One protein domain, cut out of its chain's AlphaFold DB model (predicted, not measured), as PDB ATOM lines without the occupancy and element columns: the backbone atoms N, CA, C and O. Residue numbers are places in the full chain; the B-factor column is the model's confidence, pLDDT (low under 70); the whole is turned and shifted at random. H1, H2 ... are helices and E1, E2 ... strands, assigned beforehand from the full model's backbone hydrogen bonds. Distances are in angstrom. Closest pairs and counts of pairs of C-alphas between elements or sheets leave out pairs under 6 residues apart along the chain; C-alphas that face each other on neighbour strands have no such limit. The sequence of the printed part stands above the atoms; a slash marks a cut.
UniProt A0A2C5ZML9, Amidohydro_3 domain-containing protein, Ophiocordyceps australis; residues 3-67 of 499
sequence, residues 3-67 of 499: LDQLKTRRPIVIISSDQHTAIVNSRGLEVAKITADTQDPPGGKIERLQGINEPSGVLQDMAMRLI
ATOM      1  N   LEU A   3     -24.861 -51.357 -10.733       90.31
ATOM      2  CA  LEU A   3     -26.074 -51.925 -10.133       90.31
ATOM      3  C   LEU A   3     -26.699 -53.080 -10.936       90.31
ATOM      4  O   LEU A   3     -27.419 -53.900 -10.366       90.31
ATOM      5  N   ASP A   4     -26.397 -53.213 -12.233       90.31
ATOM      6  CA  ASP A   4     -26.906 -54.328 -13.050       90.31
ATOM      7  C   ASP A   4     -26.268 -55.673 -12.670       90.31
ATOM      8  O   ASP A   4     -26.824 -56.735 -12.964       90.31
ATOM      9  N   GLN A   5     -25.137 -55.658 -11.951       91.12
ATOM     10  CA  GLN A   5     -24.499 -56.874 -11.436       91.12
ATOM     11  C   GLN A   5     -25.393 -57.642 -10.449       91.12
ATOM     12  O   GLN A   5     -25.206 -58.845 -10.266       91.12
ATOM     13  N   LEU A   6     -26.403 -56.984  -9.865       90.44
ATOM     14  CA  LEU A   6     -27.399 -57.607  -8.989       90.44
ATOM     15  C   LEU A   6     -28.381 -58.530  -9.736       90.44
ATOM     16  O   LEU A   6     -29.157 -59.230  -9.087       90.44
ATOM     17  N   LYS A   7     -28.362 -58.554 -11.081       88.94
ATOM     18  CA  LYS A   7     -29.163 -59.455 -11.940       88.94
ATOM     19  C   LYS A   7     -30.657 -59.493 -11.580       88.94
ATOM     20  O   LYS A   7     -31.292 -60.547 -11.595       88.94
ATOM     21  N   THR A   8     -31.233 -58.336 -11.254       88.81
ATOM     22  CA  THR A   8     -32.654 -58.193 -10.910       88.81
ATOM     23  C   THR A   8     -33.452 -57.572 -12.055       88.81
ATOM     24  O   THR A   8     -32.924 -56.797 -12.846       88.81
ATOM     25  N   ARG A   9     -34.753 -57.878 -12.116       89.31
ATOM     26  CA  ARG A   9     -35.716 -57.200 -13.004       89.31
ATOM     27  C   ARG A   9     -36.391 -55.991 -12.348       89.31
ATOM     28  O   ARG A   9     -37.257 -55.373 -12.959       89.31
ATOM     29  N   ARG A  10     -36.057 -55.691 -11.089       90.56
ATOM     30  CA  ARG A  10     -36.608 -54.545 -10.359       90.56
ATOM     31  C   ARG A  10     -35.814 -53.275 -10.695       90.56
ATOM     32  O   ARG A  10     -34.585 -53.370 -10.784       90.56
ATOM     33  N   PRO A  11     -36.472 -52.115 -10.871       90.94
ATOM     34  CA  PRO A  11     -35.761 -50.845 -10.857       90.94
ATOM     35  C   PRO A  11     -35.090 -50.678  -9.491       90.94
ATOM     36  O   PRO A  11     -35.654 -51.058  -8.462       90.94
ATOM     37  N   ILE A  12     -33.862 -50.172  -9.498       91.31
ATOM     38  CA  ILE A  12     -33.114 -49.829  -8.290       91.31
ATOM     39  C   ILE A  12     -32.800 -48.346  -8.373       91.31
ATOM     40  O   ILE A  12     -32.313 -47.890  -9.405       91.31
ATOM     41  N   VAL A  13     -33.053 -47.647  -7.273       90.94
ATOM     42  CA  VAL A  13     -32.626 -46.273  -7.031       90.94
ATOM     43  C   VAL A  13     -31.924 -46.282  -5.683       90.94
ATOM     44  O   VAL A  13     -32.486 -46.773  -4.703       90.94
ATOM     45  N   ILE A  14     -30.686 -45.807  -5.645       89.69
ATOM     46  CA  ILE A  14     -29.955 -45.564  -4.405       89.69
ATOM     47  C   ILE A  14     -29.666 -44.077  -4.377       89.69
ATOM     48  O   ILE A  14     -28.983 -43.575  -5.267       89.69
ATOM     49  N   ILE A  15     -30.213 -43.393  -3.383       83.44
ATOM     50  CA  ILE A  15     -29.974 -41.973  -3.169       83.44
ATOM     51  C   ILE A  15     -28.761 -41.853  -2.243       83.44
ATOM     52  O   ILE A  15     -28.652 -42.586  -1.257       83.44
ATOM     53  N   SER A  16     -27.813 -41.010  -2.636       77.00
ATOM     54  CA  SER A  16     -26.631 -40.666  -1.849       77.00
ATOM     55  C   SER A  16     -27.053 -39.986  -0.547       77.00
ATOM     56  O   SER A  16     -28.144 -39.429  -0.454       77.00
ATOM     57  N   SER A  17     -26.189 -40.014   0.466       66.94
ATOM     58  CA  SER A  17     -26.443 -39.299   1.722       66.94
ATOM     59  C   SER A  17     -26.530 -37.788   1.530       66.94
ATOM     60  O   SER A  17     -27.166 -37.133   2.337       66.94
ATOM     61  N   ASP A  18     -25.935 -37.256   0.458       65.62
ATOM     62  CA  ASP A  18     -26.111 -35.854   0.076       65.62
ATOM     63  C   ASP A  18     -27.531 -35.542  -0.421       65.62
ATOM     64  O   ASP A  18     -27.867 -34.380  -0.511       65.62
ATOM     65  N   GLN A  19     -28.370 -36.533  -0.760       72.00
ATOM     66  CA  GLN A  19     -29.732 -36.347  -1.305       72.00
ATOM     67  C   GLN A  19     -29.814 -35.545  -2.624       72.00
ATOM     68  O   GLN A  19     -30.902 -35.353  -3.170       72.00
ATOM     69  N   HIS A  20     -28.663 -35.184  -3.191       75.12
ATOM     70  CA  HIS A  20     -28.470 -34.467  -4.449       75.12
ATOM     71  C   HIS A  20     -27.941 -35.377  -5.563       75.12
ATOM     72  O   HIS A  20     -27.881 -34.971  -6.721       75.12
ATOM     73  N   THR A  21     -27.593 -36.628  -5.250       82.75
ATOM     74  CA  THR A  21     -27.185 -37.639  -6.230       82.75
ATOM     75  C   THR A  21     -27.960 -38.942  -6.049       82.75
ATOM     76  O   THR A  21     -28.063 -39.481  -4.950       82.75
ATOM     77  N   ALA A  22     -28.435 -39.530  -7.146       89.62
ATOM     78  CA  ALA A  22     -28.940 -40.897  -7.185       89.62
ATOM     79  C   ALA A  22     -28.160 -41.746  -8.186       89.62
ATOM     80  O   ALA A  22     -27.775 -41.277  -9.254       89.62
ATOM     81  N   ILE A  23     -27.999 -43.031  -7.876       92.75
ATOM     82  CA  ILE A  23     -27.553 -44.043  -8.830       92.75
ATOM     83  C   ILE A  23     -28.684 -45.038  -9.102       92.75
ATOM     84  O   ILE A  23     -29.292 -45.600  -8.186       92.75
ATOM     85  N   VAL A  24     -28.959 -45.263 -10.384       94.00
ATOM     86  CA  VAL A  24     -29.990 -46.179 -10.873       94.00
ATOM     87  C   VAL A  24     -29.404 -47.291 -11.740       94.00
ATOM     88  O   VAL A  24     -28.327 -47.166 -12.322       94.00
ATOM     89  N   ASN A  25     -30.100 -48.427 -11.803       93.94
ATOM     90  CA  ASN A  25     -29.749 -49.516 -12.719       93.94
ATOM     91  C   ASN A  25     -30.354 -49.303 -14.121       93.94
ATOM     92  O   ASN A  25     -31.197 -48.423 -14.311       93.94
ATOM     93  N   SER A  26     -29.992 -50.154 -15.095       92.88
ATOM     94  CA  SER A  26     -30.544 -50.099 -16.464       92.88
ATOM     95  C   SER A  26     -32.071 -50.106 -16.467       92.88
ATOM     96  O   SER A  26     -32.709 -49.374 -17.218       92.88
ATOM     97  N   ARG A  27     -32.671 -50.913 -15.583       92.88
ATOM     98  CA  ARG A  27     -34.126 -51.004 -15.462       92.88
ATOM     99  C   ARG A  27     -34.757 -49.714 -14.927       92.88
ATOM    100  O   ARG A  27     -35.861 -49.383 -15.343       92.88
ATOM    101  N   GLY A  28     -34.090 -49.011 -14.014       91.88
ATOM    102  CA  GLY A  28     -34.530 -47.717 -13.494       91.88
ATOM    103  C   GLY A  28     -34.597 -46.663 -14.596       91.88
ATOM    104  O   GLY A  28     -35.641 -46.037 -14.766       91.88
ATOM    105  N   LEU A  29     -33.540 -46.552 -15.409       93.94
ATOM    106  CA  LEU A  29     -33.520 -45.662 -16.578       93.94
ATOM    107  C   LEU A  29     -34.628 -46.000 -17.582       93.94
ATOM    108  O   LEU A  29     -35.320 -45.104 -18.056       93.94
ATOM    109  N   GLU A  30     -34.841 -47.289 -17.867       92.75
ATOM    110  CA  GLU A  30     -35.885 -47.749 -18.792       92.75
ATOM    111  C   GLU A  30     -37.294 -47.365 -18.310       92.75
ATOM    112  O   GLU A  30     -38.092 -46.833 -19.081       92.75
ATOM    113  N   VAL A  31     -37.601 -47.597 -17.026       90.56
ATOM    114  CA  VAL A  31     -38.898 -47.236 -16.425       90.56
ATOM    115  C   VAL A  31     -39.116 -45.722 -16.448       90.56
ATOM    116  O   VAL A  31     -40.221 -45.270 -16.743       90.56
ATOM    117  N   ALA A  32     -38.058 -44.952 -16.193       92.12
ATOM    118  CA  ALA A  32     -38.066 -43.493 -16.245       92.12
ATOM    119  C   ALA A  32     -37.999 -42.918 -17.671       92.12
ATOM    120  O   ALA A  32     -38.134 -41.711 -17.855       92.12
ATOM    121  N   LYS A  33     -37.812 -43.767 -18.692       94.62
ATOM    122  CA  LYS A  33     -37.627 -43.375 -20.100       94.62
ATOM    123  C   LYS A  33     -36.453 -42.408 -20.314       94.62
ATOM    124  O   LYS A  33     -36.512 -41.553 -21.197       94.62
ATOM    125  N   ILE A  34     -35.389 -42.556 -19.528       95.19
ATOM    126  CA  ILE A  34     -34.152 -41.787 -19.682       95.19
ATOM    127  C   ILE A  34     -33.263 -42.502 -20.706       95.19
ATOM    128  O   ILE A  34     -32.877 -43.655 -20.510       95.19
ATOM    129  N   THR A  35     -32.945 -41.823 -21.806       93.94
ATOM    130  CA  THR A  35     -32.154 -42.335 -22.934       93.94
ATOM    131  C   THR A  35     -30.987 -41.395 -23.252       93.94
ATOM    132  O   THR A  35     -30.817 -40.361 -22.609       93.94
ATOM    133  N   ALA A  36     -30.180 -41.734 -24.264       93.00
ATOM    134  CA  ALA A  36     -29.116 -40.858 -24.764       93.00
ATOM    135  C   ALA A  36     -29.631 -39.510 -25.317       93.00
ATOM    136  O   ALA A  36     -28.863 -38.553 -25.393       93.00
ATOM    137  N   ASP A  37     -30.918 -39.424 -25.673       93.69
ATOM    138  CA  ASP A  37     -31.546 -38.209 -26.209       93.69
ATOM    139  C   ASP A  37     -32.179 -37.331 -25.120       93.69
ATOM    140  O   ASP A  37     -32.522 -36.170 -25.371       93.69
ATOM    141  N   THR A  38     -32.347 -37.866 -23.904       94.25
ATOM    142  CA  THR A  38     -32.889 -37.108 -22.775       94.25
ATOM    143  C   THR A  38     -31.957 -35.940 -22.471       94.25
ATOM    144  O   THR A  38     -30.758 -36.121 -22.269       94.25
ATOM    145  N   GLN A  39     -32.504 -34.728 -22.466       92.00
ATOM    146  CA  GLN A  39     -31.753 -33.536 -22.088       92.00
ATOM    147  C   GLN A  39     -31.664 -33.435 -20.569       92.00
ATOM    148  O   GLN A  39     -32.547 -33.910 -19.850       92.00
ATOM    149  N   ASP A  40     -30.603 -32.799 -20.092       85.19
ATOM    150  CA  ASP A  40     -30.490 -32.446 -18.685       85.19
ATOM    151  C   ASP A  40     -31.599 -31.431 -18.334       85.19
ATOM    152  O   ASP A  40     -31.809 -30.474 -19.092       85.19
ATOM    153  N   PRO A  41     -32.370 -31.641 -17.250       79.94
ATOM    154  CA  PRO A  41     -33.379 -30.674 -16.839       79.94
ATOM    155  C   PRO A  41     -32.712 -29.406 -16.278       79.94
ATOM    156  O   PRO A  41     -31.579 -29.471 -15.797       79.94
ATOM    157  N   PRO A  42     -33.399 -28.249 -16.276       71.12
ATOM    158  CA  PRO A  42     -32.923 -27.083 -15.538       71.12
ATOM    159  C   PRO A  42     -32.598 -27.449 -14.083       71.12
ATOM    160  O   PRO A  42     -33.412 -28.089 -13.418       71.12
ATOM    161  N   GLY A  43     -31.407 -27.073 -13.607       67.50
ATOM    162  CA  GLY A  43     -30.959 -27.376 -12.244       67.50
ATOM    163  C   GLY A  43     -30.698 -28.860 -11.972       67.50
ATOM    164  O   GLY A  43     -30.793 -29.284 -10.829       67.50
ATOM    165  N   GLY A  44     -30.430 -29.683 -12.989       79.00
ATOM    166  CA  GLY A  44     -30.073 -31.086 -12.795       79.00
ATOM    167  C   GLY A  44     -29.188 -31.624 -13.902       79.00
ATOM    168  O   GLY A  44     -29.139 -31.075 -14.998       79.00
ATOM    169  N   LYS A  45     -28.476 -32.716 -13.622       84.12
ATOM    170  CA  LYS A  45     -27.528 -33.308 -14.569       84.12
ATOM    171  C   LYS A  45     -27.670 -34.816 -14.623       84.12
ATOM    172  O   LYS A  45     -27.677 -35.490 -13.596       84.12
ATOM    173  N   ILE A  46     -27.745 -35.361 -15.830       91.56
ATOM    174  CA  ILE A  46     -27.705 -36.803 -16.048       91.56
ATOM    175  C   ILE A  46     -26.272 -37.144 -16.474       91.56
ATOM    176  O   ILE A  46     -25.837 -36.810 -17.578       91.56
ATOM    177  N   GLU A  47     -25.511 -37.823 -15.623       89.94
ATOM    178  CA  GLU A  47     -24.132 -38.182 -15.956       89.94
ATOM    179  C   GLU A  47     -24.107 -39.212 -17.095       89.94
ATOM    180  O   GLU A  47     -24.853 -40.195 -17.078       89.94
ATOM    181  N   ARG A  48     -23.238 -39.004 -18.092       88.44
ATOM    182  CA  ARG A  48     -23.140 -39.845 -19.297       88.44
ATOM    183  C   ARG A  48     -21.821 -40.591 -19.368       88.44
ATOM    184  O   ARG A  48     -20.774 -40.062 -19.005       88.44
ATOM    185  N   LEU A  49     -21.878 -41.804 -19.909       84.88
ATOM    186  CA  LEU A  49     -20.705 -42.593 -20.250       84.88
ATOM    187  C   LEU A  49     -19.888 -41.878 -21.327       84.88
ATOM    188  O   LEU A  49     -20.407 -41.413 -22.349       84.88
ATOM    189  N   GLN A  50     -18.581 -41.810 -21.092       77.62
ATOM    190  CA  GLN A  50     -17.653 -41.121 -21.973       77.62
ATOM    191  C   GLN A  50     -17.660 -41.745 -23.377       77.62
ATOM    192  O   GLN A  50     -17.493 -42.952 -23.538       77.62
ATOM    193  N   GLY A  51     -17.824 -40.907 -24.403       76.38
ATOM    194  CA  GLY A  51     -17.677 -41.293 -25.809       76.38
ATOM    195  C   GLY A  51     -18.931 -41.821 -26.512       76.38
ATOM    196  O   GLY A  51     -18.899 -41.918 -27.735       76.38
ATOM    197  N   ILE A  52     -20.025 -42.117 -25.797       80.94
ATOM    198  CA  ILE A  52     -21.253 -42.672 -26.411       80.94
ATOM    199  C   ILE A  52     -22.560 -41.972 -25.997       80.94
ATOM    200  O   ILE A  52     -23.623 -42.352 -26.471       80.94
ATOM    201  N   ASN A  53     -22.494 -40.927 -25.160       84.81
ATOM    202  CA  ASN A  53     -23.643 -40.125 -24.695       84.81
ATOM    203  C   ASN A  53     -24.763 -40.932 -23.994       84.81
ATOM    204  O   ASN A  53     -25.856 -40.419 -23.774       84.81
ATOM    205  N   GLU A  54     -24.507 -42.185 -23.618       89.88
ATOM    206  CA  GLU A  54     -25.462 -43.014 -22.882       89.88
ATOM    207  C   GLU A  54     -25.503 -42.608 -21.401       89.88
ATOM    208  O   GLU A  54     -24.441 -42.391 -20.810       89.88
ATOM    209  N   PRO A  55     -26.683 -42.532 -20.760       92.88
ATOM    210  CA  PRO A  55     -26.775 -42.290 -19.325       92.88
ATOM    211  C   PRO A  55     -26.022 -43.365 -18.526       92.88
ATOM    212  O   PRO A  55     -26.217 -44.563 -18.712       92.88
ATOM    213  N   SER A  56     -25.173 -42.926 -17.601       91.12
ATOM    214  CA  SER A  56     -24.360 -43.788 -16.730       91.12
ATOM    215  C   SER A  56     -25.151 -44.426 -15.581       91.12
ATOM    216  O   SER A  56     -24.632 -45.299 -14.884       91.12
ATOM    217  N   GLY A  57     -26.388 -43.965 -15.369       91.62
ATOM    218  CA  GLY A  57     -27.210 -44.288 -14.208       91.62
ATOM    219  C   GLY A  57     -27.043 -43.312 -13.043       91.62
ATOM    220  O   GLY A  57     -27.829 -43.393 -12.110       91.62
ATOM    221  N   VAL A  58     -26.081 -42.385 -13.078       91.88
ATOM    222  CA  VAL A  58     -25.959 -41.328 -12.064       91.88
ATOM    223  C   VAL A  58     -26.786 -40.104 -12.474       91.88
ATOM    224  O   VAL A  58     -26.672 -39.606 -13.597       91.88
ATOM    225  N   LEU A  59     -27.641 -39.641 -11.563       91.00
ATOM    226  CA  LEU A  59     -28.544 -38.501 -11.714       91.00
ATOM    227  C   LEU A  59     -28.278 -37.513 -10.583       91.00
ATOM    228  O   LEU A  59     -28.218 -37.931  -9.434       91.00
ATOM    229  N   GLN A  60     -28.142 -36.232 -10.905       84.31
ATOM    230  CA  GLN A  60     -27.852 -35.170  -9.941       84.31
ATOM    231  C   GLN A  60     -28.978 -34.130  -9.923       84.31
ATOM    232  O   GLN A  60     -29.516 -33.776 -10.982       84.31
ATOM    233  N   ASP A  61     -29.322 -33.649  -8.733       80.00
ATOM    234  CA  ASP A  61     -30.330 -32.621  -8.465       80.00
ATOM    235  C   ASP A  61     -31.665 -32.900  -9.186       80.00
ATOM    236  O   ASP A  61     -32.253 -33.979  -9.056       80.00
ATOM    237  N   MET A  62     -32.160 -31.957 -10.000       80.94
ATOM    238  CA  MET A  62     -33.445 -32.097 -10.691       80.94
ATOM    239  C   MET A  62     -33.499 -33.292 -11.652       80.94
ATOM    240  O   MET A  62     -34.590 -33.762 -11.974       80.94
ATOM    241  N   ALA A  63     -32.360 -33.863 -12.067       87.25
ATOM    242  CA  ALA A  63     -32.355 -35.087 -12.868       87.25
ATOM    243  C   ALA A  63     -32.867 -36.306 -12.087       87.25
ATOM    244  O   ALA A  63     -33.442 -37.210 -12.692       87.25
ATOM    245  N   MET A  64     -32.735 -36.326 -10.755       90.12
ATOM    246  CA  MET A  64     -33.293 -37.394  -9.917       90.12
ATOM    247  C   MET A  64     -34.822 -37.455 -10.023       90.12
ATOM    248  O   MET A  64     -35.399 -38.538  -9.961       90.12
ATOM    249  N   ARG A  65     -35.477 -36.311 -10.272       86.00
ATOM    250  CA  ARG A  65     -36.940 -36.199 -10.426       86.00
ATOM    251  C   ARG A  65     -37.472 -36.812 -11.721       86.00
ATOM    252  O   ARG A  65     -38.680 -36.981 -11.860       86.00
ATOM    253  N   LEU A  66     -36.593 -37.161 -12.661       88.81
ATOM    254  CA  LEU A  66     -36.981 -37.925 -13.846       88.81
ATOM    255  C   LEU A  66     -37.350 -39.371 -13.491       88.81
ATOM    256  O   LEU A  66     -38.076 -40.016 -14.246       88.81
ATOM    257  N   ILE A  67     -36.876 -39.880 -12.348       88.25
ATOM    258  CA  ILE A  67     -37.296 -41.178 -11.832       88.25
ATOM    259  C   ILE A  67     -38.641 -41.013 -11.114       88.25
ATOM    260  O   ILE A  67     -38.713 -40.270 -10.137       88.25
TER     261      ILE A  67
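This is residues 3 to 67 of the 499 residues of the protein "Amidohydro_3 domain-containing protein" of Ophiocordyceps australis (UniProt A0A2C5ZML9). A small twisted sheet of four strands forms a slab, with two short helices, H2 and H3, on one of its faces, while the short first helix, H1, only grazes the sheet at the start of the printed part. The long link from H2 to E3 brings the chain from one side of E4 to its other side. The 65 printed residues hold three named helices and four named strands in the order H1 E1 E2 H2 E3 E4 H3; the sheet's order is E1, E2, E4, E3, all antiparallel. The class is mixed, helices and strands, and the whole is compact and rounded, with a radius of gyration of the C-alphas of 11.1 A and spans of 32 by 29 by 20 A.

H1, residues 3 to 6, only grazes the sheet with residues 3 to 4. E1, residues 13 to 15, and E2, residues 21 to 24, form an antiparallel hairpin at 162 degrees, with N 14 and O 23 at 2.9 A, within hydrogen-bond range. H2, residues 26 to 32, is on the sheet at a height of 6.7 A, over none of the strands, but only just: 2 of its 7 C-alphas fall on E2. H1 and H2 are close but not clearly touching, the closest C-alphas being those of Asp 4 and Ser 26, 6.5 A apart. E3, residues 44 to 48, and E4, residues 55 to 61, form the second hairpin, antiparallel at 162 degrees, with N 47 and O 58 at 2.9 A. E4 is also antiparallel to E2, at 150 degrees, with N 22 and O 59 at 2.8 A. E2, H2 and E3 make a split strand-helix-strand unit, two strands running the same way with E4 between them, and its crossover is right-handed. H3, residues 62 to 66, is on the same face as H2, at a height of 6.2 A. In H2 every O i to N i+4 pair is within hydrogen-bond range; in H3 0 of 1 is, beside 2 of 2 O i to N i+3 pairs; H1 is too short for an O i to N i+4 pair.

H1 begins at C-alpha 3, (-26.074, -51.925, -10.133), and spans 5.9 A. E1 spans 6.4 A, E2 10.1 A, H2 10.0 A and E3 12.9 A. E4 spans 15.0 A, from C-alpha 55 at (-26.775, -42.290, -19.325). H3 spans 7.5 A and ends at C-alpha 66, (-36.981, -37.925, -13.846).

The two C-alphas farthest apart, those of Lys 7 and Pro 42, are 32.8 A apart. The printed part has no cut, and its long link is H2 to E3, with 11 residues. The mean pLDDT of the printed part is 87.0; residues 17 to 18 and residue 43 are under 70.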